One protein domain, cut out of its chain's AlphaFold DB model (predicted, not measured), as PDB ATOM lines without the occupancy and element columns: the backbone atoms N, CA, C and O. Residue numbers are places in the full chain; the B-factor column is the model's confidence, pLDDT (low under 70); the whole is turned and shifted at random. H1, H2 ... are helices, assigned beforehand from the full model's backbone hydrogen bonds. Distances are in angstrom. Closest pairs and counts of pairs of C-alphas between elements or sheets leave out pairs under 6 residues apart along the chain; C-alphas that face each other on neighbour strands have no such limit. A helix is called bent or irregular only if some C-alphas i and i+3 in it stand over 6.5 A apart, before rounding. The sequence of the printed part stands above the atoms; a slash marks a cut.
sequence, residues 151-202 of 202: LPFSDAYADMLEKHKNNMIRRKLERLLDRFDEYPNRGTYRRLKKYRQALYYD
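What this domain is: This is residues 151 to 202 of the 202 residues of the protein "Hypothetical protein" of Pieris macdunnoughi (UniProt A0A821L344). Two helices make a flat L: the long helix H1 is one arm, the shorter helix H2 is the other, and residues 182 to 185 make the corner. The arms do not fold back on each other, and there is no packed core. The printed part has 52 residues with two named helices, H1 then H2 along the chain, and no named strand; the class is all helix. The whole is extended, with a radius of gyration of the C-alphas of 19.2 A, and its C-alphas span 55 by 30 by 6 A.

How they stand to each other: The longest helix is H1, residues 153 to 181. A tight link of 4 residues joins it to H2, residues 186 to 201. H1 and H2 are apart, with no C-alpha of the one within 8 A of the other. Residues 151 to 202 stand free, of which 153 to 181 belong to H1 and 186 to 201 belong to H2: each of their C-alphas is more than 10 A from any C-alpha that is 8 or more residues away along the chain. In H1 every O i to N i+4 pair is within hydrogen-bond range, and in H2 9 of 12 are.

Where its parts are: H1 has 29 residues and measures 41.3 A from C-alpha 153 at (17.780, 132.294, 333.345) to C-alpha 181 at (22.279, 128.041, 374.221). H2 has 16 residues and measures 24.1 A from C-alpha 186 to C-alpha 201, which is at (-3.367, 143.249, 379.381). Neither helix is bent.

The domain as a whole: The two C-alphas farthest apart are those of Leu 151 and Gly 187, at 56.1 A. The printed part has no cut and ends at Asp 202, the chain's last residue. The mean pLDDT of the printed part is 80.6; it is under 70 at residues 151 to 154, residues 183 to 188 and residue 202 of this predicted model.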
ATOM      1  N   LEU A 151      14.057 129.132 329.999       58.19
ATOM      2  CA  LEU A 151      15.305 129.793 329.589       58.19
ATOM      3  C   LEU A 151      16.510 129.484 330.500       58.19
ATOM      4  O   LEU A 151      16.305 129.330 331.692       58.19
ATOM      5  N   PRO A 152      17.772 129.621 330.049       55.62
ATOM      6  CA  PRO A 152      18.962 129.520 330.919       55.62
ATOM      7  C   PRO A 152      18.965 130.482 332.134       55.62
ATOM      8  O   PRO A 152      19.774 130.346 333.047       55.62
ATOM      9  N   PHE A 153      18.047 131.456 332.175       50.38
ATOM     10  CA  PHE A 153      17.780 132.294 333.345       50.38
ATOM     11  C   PHE A 153      16.987 131.585 334.456       50.38
ATOM     12  O   PHE A 153      17.005 132.070 335.585       50.38
ATOM     13  N   SER A 154      16.301 130.469 334.180       61.09
ATOM     14  CA  SER A 154      15.622 129.659 335.196       61.09
ATOM     15  C   SER A 154      16.603 129.049 336.162       61.09
ATOM     16  O   SER A 154      16.305 129.032 337.345       61.09
ATOM     17  N   ASP A 155      17.765 128.620 335.684       71.06
ATOM     18  CA  ASP A 155      18.761 127.952 336.518       71.06
ATOM     19  C   ASP A 155      19.482 128.980 337.388       71.06
ATOM     20  O   ASP A 155      19.547 128.826 338.600       71.06
ATOM     21  N   ALA A 156      19.876 130.122 336.813       74.19
ATOM     22  CA  ALA A 156      20.429 131.233 337.591       74.19
ATOM     23  C   ALA A 156      19.422 131.789 338.620       74.19
ATOM     24  O   ALA A 156      19.799 132.189 339.726       74.19
ATOM     25  N   TYR A 157      18.131 131.825 338.273       79.44
ATOM     26  CA  TYR A 157      17.078 132.248 339.193       79.44
ATOM     27  C   TYR A 157      16.762 131.174 340.244       79.44
ATOM     28  O   TYR A 157      16.558 131.511 341.410       79.44
ATOM     29  N   ALA A 158      16.778 129.895 339.870       82.19
ATOM     30  CA  ALA A 158      16.626 128.764 340.778       82.19
ATOM     31  C   ALA A 158      17.773 128.736 341.790       82.19
ATOM     32  O   ALA A 158      17.495 128.681 342.985       82.19
ATOM     33  N   ASP A 159      19.017 128.924 341.353       86.62
ATOM     34  CA  ASP A 159      20.193 129.041 342.218       86.62
ATOM     35  C   ASP A 159      20.065 130.219 343.187       86.62
ATOM     36  O   ASP A 159      20.386 130.114 344.373       86.62
ATOM     37  N   MET A 160      19.565 131.364 342.713       91.69
ATOM     38  CA  MET A 160      19.355 132.539 343.560       91.69
ATOM     39  C   MET A 160      18.269 132.291 344.614       91.69
ATOM     40  O   MET A 160      18.455 132.634 345.788       91.69
ATOM     41  N   LEU A 161      17.151 131.676 344.219       88.25
ATOM     42  CA  LEU A 161      16.064 131.303 345.122       88.25
ATOM     43  C   LEU A 161      16.493 130.218 346.111       88.25
ATOM     44  O   LEU A 161      16.168 130.307 347.296       88.25
ATOM     45  N   GLU A 162      17.254 129.227 345.662       91.25
ATOM     46  CA  GLU A 162      17.794 128.162 346.494       91.25
ATOM     47  C   GLU A 162      18.802 128.722 347.499       91.25
ATOM     48  O   GLU A 162      18.691 128.465 348.701       91.25
ATOM     49  N   LYS A 163      19.711 129.596 347.058       96.81
ATOM     50  CA  LYS A 163      20.629 130.329 347.938       96.81
ATOM     51  C   LYS A 163      19.871 131.164 348.969       96.81
ATOM     52  O   LYS A 163      20.233 131.157 350.150       96.81
ATOM     53  N   HIS A 164      18.812 131.862 348.562       95.75
ATOM     54  CA  HIS A 164      17.975 132.639 349.474       95.75
ATOM     55  C   HIS A 164      17.255 131.744 350.496       95.75
ATOM     56  O   HIS A 164      17.276 132.031 351.698       95.75
ATOM     57  N   LYS A 165      16.679 130.626 350.048       95.75
ATOM     58  CA  LYS A 165      16.028 129.619 350.895       95.75
ATOM     59  C   LYS A 165      17.009 129.026 351.908       95.75
ATOM     60  O   LYS A 165      16.700 128.992 353.099       95.75
ATOM     61  N   ASN A 166      18.198 128.627 351.467       97.06
ATOM     62  CA  ASN A 166      19.234 128.058 352.326       97.06
ATOM     63  C   ASN A 166      19.722 129.077 353.363       97.06
ATOM     64  O   ASN A 166      19.865 128.739 354.538       97.06
ATOM     65  N   ASN A 167      19.868 130.349 352.983       97.50
ATOM     66  CA  ASN A 167      20.180 131.432 353.920       97.50
ATOM     67  C   ASN A 167      19.058 131.631 354.961       97.50
ATOM     68  O   ASN A 167      19.320 131.762 356.157       97.50
ATOM     69  N   MET A 168      17.793 131.582 354.538       95.75
ATOM     70  CA  MET A 168      16.639 131.663 355.438       95.75
ATOM     71  C   MET A 168      16.566 130.488 356.422       95.75
ATOM     72  O   MET A 168      16.248 130.693 357.595       95.75
ATOM     73  N   ILE A 169      16.865 129.269 355.968       95.75
ATOM     74  CA  ILE A 169      16.923 128.078 356.824       95.75
ATOM     75  C   ILE A 169      18.073 128.204 357.825       95.75
ATOM     76  O   ILE A 169      17.848 128.028 359.023       95.75
ATOM     77  N   ARG A 170      19.267 128.594 357.365       97.12
ATOM     78  CA  ARG A 170      20.442 128.790 358.220       97.12
ATOM     79  C   ARG A 170      20.178 129.815 359.321       97.12
ATOM     80  O   ARG A 170      20.347 129.495 360.490       97.12
ATOM     81  N   ARG A 171      19.630 130.985 358.975       97.31
ATOM     82  CA  ARG A 171      19.242 132.016 359.955       97.31
ATOM     83  C   ARG A 171      18.199 131.527 360.959       97.31
ATOM     84  O   ARG A 171      18.185 131.977 362.100       97.31
ATOM     85  N   LYS A 172      17.274 130.652 360.549       96.38
ATOM     86  CA  LYS A 172      16.288 130.059 361.470       96.38
ATOM     87  C   LYS A 172      16.935 129.053 362.416       96.38
ATOM     88  O   LYS A 172      16.582 129.061 363.589       96.38
ATOM     89  N   LEU A 173      17.839 128.214 361.913       97.50
ATOM     90  CA  LEU A 173      18.585 127.254 362.725       97.50
ATOM     91  C   LEU A 173      19.490 127.965 363.729       97.50
ATOM     92  O   LEU A 173      19.416 127.638 364.904       97.50
ATOM     93  N   GLU A 174      20.238 128.982 363.300       97.06
ATOM     94  CA  GLU A 174      21.054 129.825 364.188       97.06
ATOM     95  C   GLU A 174      20.192 130.421 365.309       97.06
ATOM     96  O   GLU A 174      20.463 130.185 366.476       97.06
ATOM     97  N   ARG A 175      19.045 131.039 364.990       94.62
ATOM     98  CA  ARG A 175      18.117 131.554 366.019       94.62
ATOM     99  C   ARG A 175      17.549 130.489 366.956       94.62
ATOM    100  O   ARG A 175      17.104 130.828 368.051       94.62
ATOM    101  N   LEU A 176      17.411 129.245 366.502       91.56
ATOM    102  CA  LEU A 176      16.960 128.154 367.364       91.56
ATOM    103  C   LEU A 176      18.088 127.719 368.291       91.56
ATOM    104  O   LEU A 176      17.838 127.598 369.484       91.56
ATOM    105  N   LEU A 177      19.295 127.541 367.757       94.00
ATOM    106  CA  LEU A 177      20.488 127.221 368.533       94.00
ATOM    107  C   LEU A 177      20.762 128.300 369.579       94.00
ATOM    108  O   LEU A 177      20.848 127.959 370.748       94.00
ATOM    109  N   ASP A 178      20.712 129.582 369.210       88.62
ATOM    110  CA  ASP A 178      20.855 130.698 370.153       88.62
ATOM    111  C   ASP A 178      19.846 130.600 371.310       88.62
ATOM    112  O   ASP A 178      20.192 130.801 372.469       88.62
ATOM    113  N   ARG A 179      18.590 130.221 371.032       81.56
ATOM    114  CA  ARG A 179      17.571 130.021 372.082       81.56
ATOM    115  C   ARG A 179      17.846 128.810 372.967       81.56
ATOM    116  O   ARG A 179      17.417 128.815 374.122       81.56
ATOM    117  N   PHE A 180      18.456 127.760 372.421       83.12
ATOM    118  CA  PHE A 180      18.866 126.584 373.187       83.12
ATOM    119  C   PHE A 180      20.097 126.890 374.044       83.12
ATOM    120  O   PHE A 180      20.117 126.517 375.217       83.12
ATOM    121  N   ASP A 181      21.066 127.630 373.511       82.62
ATOM    122  CA  ASP A 181      22.279 128.041 374.221       82.62
ATOM    123  C   ASP A 181      21.984 129.099 375.295       82.62
ATOM    124  O   ASP A 181      22.588 129.083 376.367       82.62
ATOM    125  N   GLU A 182      20.983 129.962 375.090       75.56
ATOM    126  CA  GLU A 182      20.448 130.865 376.123       75.56
ATOM    127  C   GLU A 182      19.714 130.121 377.260       75.56
ATOM    128  O   GLU A 182      19.435 130.702 378.321       75.56
ATOM    129  N   TYR A 183      19.415 128.828 377.091       63.50
ATOM    130  CA  TYR A 183      18.541 128.069 377.984       63.50
ATOM    131  C   TYR A 183      19.114 127.604 379.346       63.50
ATOM    132  O   TYR A 183      18.319 127.078 380.134       63.50
ATOM    133  N   PRO A 184      20.382 127.830 379.776       61.53
ATOM    134  CA  PRO A 184      20.719 127.608 381.181       61.53
ATOM    135  C   PRO A 184      20.323 128.793 382.082       61.53
ATOM    136  O   PRO A 184      20.186 128.614 383.296       61.53
ATOM    137  N   ASN A 185      20.035 129.988 381.544       59.81
ATOM    138  CA  ASN A 185      19.697 131.162 382.361       59.81
ATOM    139  C   ASN A 185      18.195 131.237 382.707       59.81
ATOM    140  O   ASN A 185      17.444 132.110 382.259       59.81
ATOM    141  N   ARG A 186      17.747 130.336 383.597       60.88
ATOM    142  CA  ARG A 186      16.362 130.258 384.127       60.88
ATOM    143  C   ARG A 186      15.798 131.597 384.646       60.88
ATOM    144  O   ARG A 186      14.577 131.776 384.684       60.88
ATOM    145  N   GLY A 187      16.656 132.537 385.050       68.12
ATOM    146  CA  GLY A 187      16.258 133.865 385.531       68.12
ATOM    147  C   GLY A 187      15.670 134.769 384.443       68.12
ATOM    148  O   GLY A 187      14.676 135.463 384.686       68.12
ATOM    149  N   THR A 188      16.223 134.729 383.231       67.69
ATOM    150  CA  THR A 188      15.831 135.616 382.124       67.69
ATOM    151  C   THR A 188      14.473 135.217 381.552       67.69
ATOM    152  O   THR A 188      13.624 136.077 381.314       67.69
ATOM    153  N   TYR A 189      14.200 133.910 381.459       70.62
ATOM    154  CA  TYR A 189      12.914 133.378 380.992       70.62
ATOM    155  C   TYR A 189      11.742 133.797 381.894       70.62
ATOM    156  O   TYR A 189      10.677 134.190 381.410       70.62
ATOM    157  N   ARG A 190      11.940 133.793 383.223       71.00
ATOM    158  CA  ARG A 190      10.923 134.278 384.176       71.00
ATOM    159  C   ARG A 190      10.637 135.773 384.009       71.00
ATOM    160  O   ARG A 190       9.478 136.168 384.118       71.00
ATOM    161  N   ARG A 191      11.657 136.596 383.725       77.12
ATOM    162  CA  ARG A 191      11.483 138.040 383.473       77.12
ATOM    163  C   ARG A 191      10.753 138.295 382.153       77.12
ATOM    164  O   ARG A 191       9.776 139.037 382.144       77.12
ATOM    165  N   LEU A 192      11.147 137.619 381.074       77.62
ATOM    166  CA  LEU A 192      10.489 137.716 379.763       77.62
ATOM    167  C   LEU A 192       9.012 137.302 379.806       77.62
ATOM    168  O   LEU A 192       8.178 137.972 379.202       77.62
ATOM    169  N   LYS A 193       8.662 136.251 380.563       77.81
ATOM    170  CA  LYS A 193       7.260 135.838 380.748       77.81
ATOM    171  C   LYS A 193       6.411 136.941 381.394       77.81
ATOM    172  O   LYS A 193       5.283 137.146 380.957       77.81
ATOM    173  N   LYS A 194       6.959 137.676 382.373       80.94
ATOM    174  CA  LYS A 194       6.265 138.811 383.008       80.94
ATOM    175  C   LYS A 194       6.027 139.963 382.027       80.94
ATOM    176  O   LYS A 194       4.905 140.442 381.939       80.94
ATOM    177  N   TYR A 195       7.035 140.350 381.239       83.25
ATOM    178  CA  TYR A 195       6.877 141.411 380.231       83.25
ATOM    179  C   TYR A 195       5.864 141.049 379.139       83.25
ATOM    180  O   TYR A 195       5.080 141.890 378.712       83.25
ATOM    181  N   ARG A 196       5.840 139.783 378.708       81.75
ATOM    182  CA  ARG A 196       4.883 139.312 377.696       81.75
ATOM    183  C   ARG A 196       3.441 139.305 378.190       81.75
ATOM    184  O   ARG A 196       2.540 139.501 377.389       81.75
ATOM    185  N   GLN A 197       3.241 139.033 379.479       83.00
ATOM    186  CA  GLN A 197       1.927 139.131 380.106       83.00
ATOM    187  C   GLN A 197       1.494 140.594 380.214       83.00
ATOM    188  O   GLN A 197       0.370 140.887 379.840       83.00
ATOM    189  N   ALA A 198       2.380 141.511 380.617       85.25
ATOM    190  CA  ALA A 198       2.055 142.939 380.691       85.25
ATOM    191  C   ALA A 198       1.568 143.509 379.343       85.25
ATOM    192  O   ALA A 198       0.520 144.131 379.293       85.25
ATOM    193  N   LEU A 199       2.242 143.180 378.234       82.06
ATOM    194  CA  LEU A 199       1.864 143.625 376.879       82.06
ATOM    195  C   LEU A 199       0.521 143.089 376.346       82.06
ATOM    196  O   LEU A 199       0.101 143.500 375.271       82.06
ATOM    197  N   TYR A 200      -0.096 142.111 377.012       74.75
ATOM    198  CA  TYR A 200      -1.366 141.505 376.586       74.75
ATOM    199  C   TYR A 200      -2.574 142.004 377.386       74.75
ATOM    200  O   TYR A 200      -3.700 141.664 377.028       74.75
ATOM    201  N   TYR A 201      -2.335 142.732 378.479       70.06
ATOM    202  CA  TYR A 201      -3.367 143.249 379.381       70.06
ATOM    203  C   TYR A 201      -3.449 144.786 379.391       70.06
ATOM    204  O   TYR A 201      -4.252 145.323 380.151       70.06
ATOM    205  N   ASP A 202      -2.666 145.450 378.538       52.25
ATOM    206  CA  ASP A 202      -2.874 146.837 378.101       52.25
ATOM    207  C   ASP A 202      -3.626 146.842 376.759       52.25
ATOM    208  O   ASP A 202      -4.508 147.709 376.574       52.25
TER     209      ASP A 202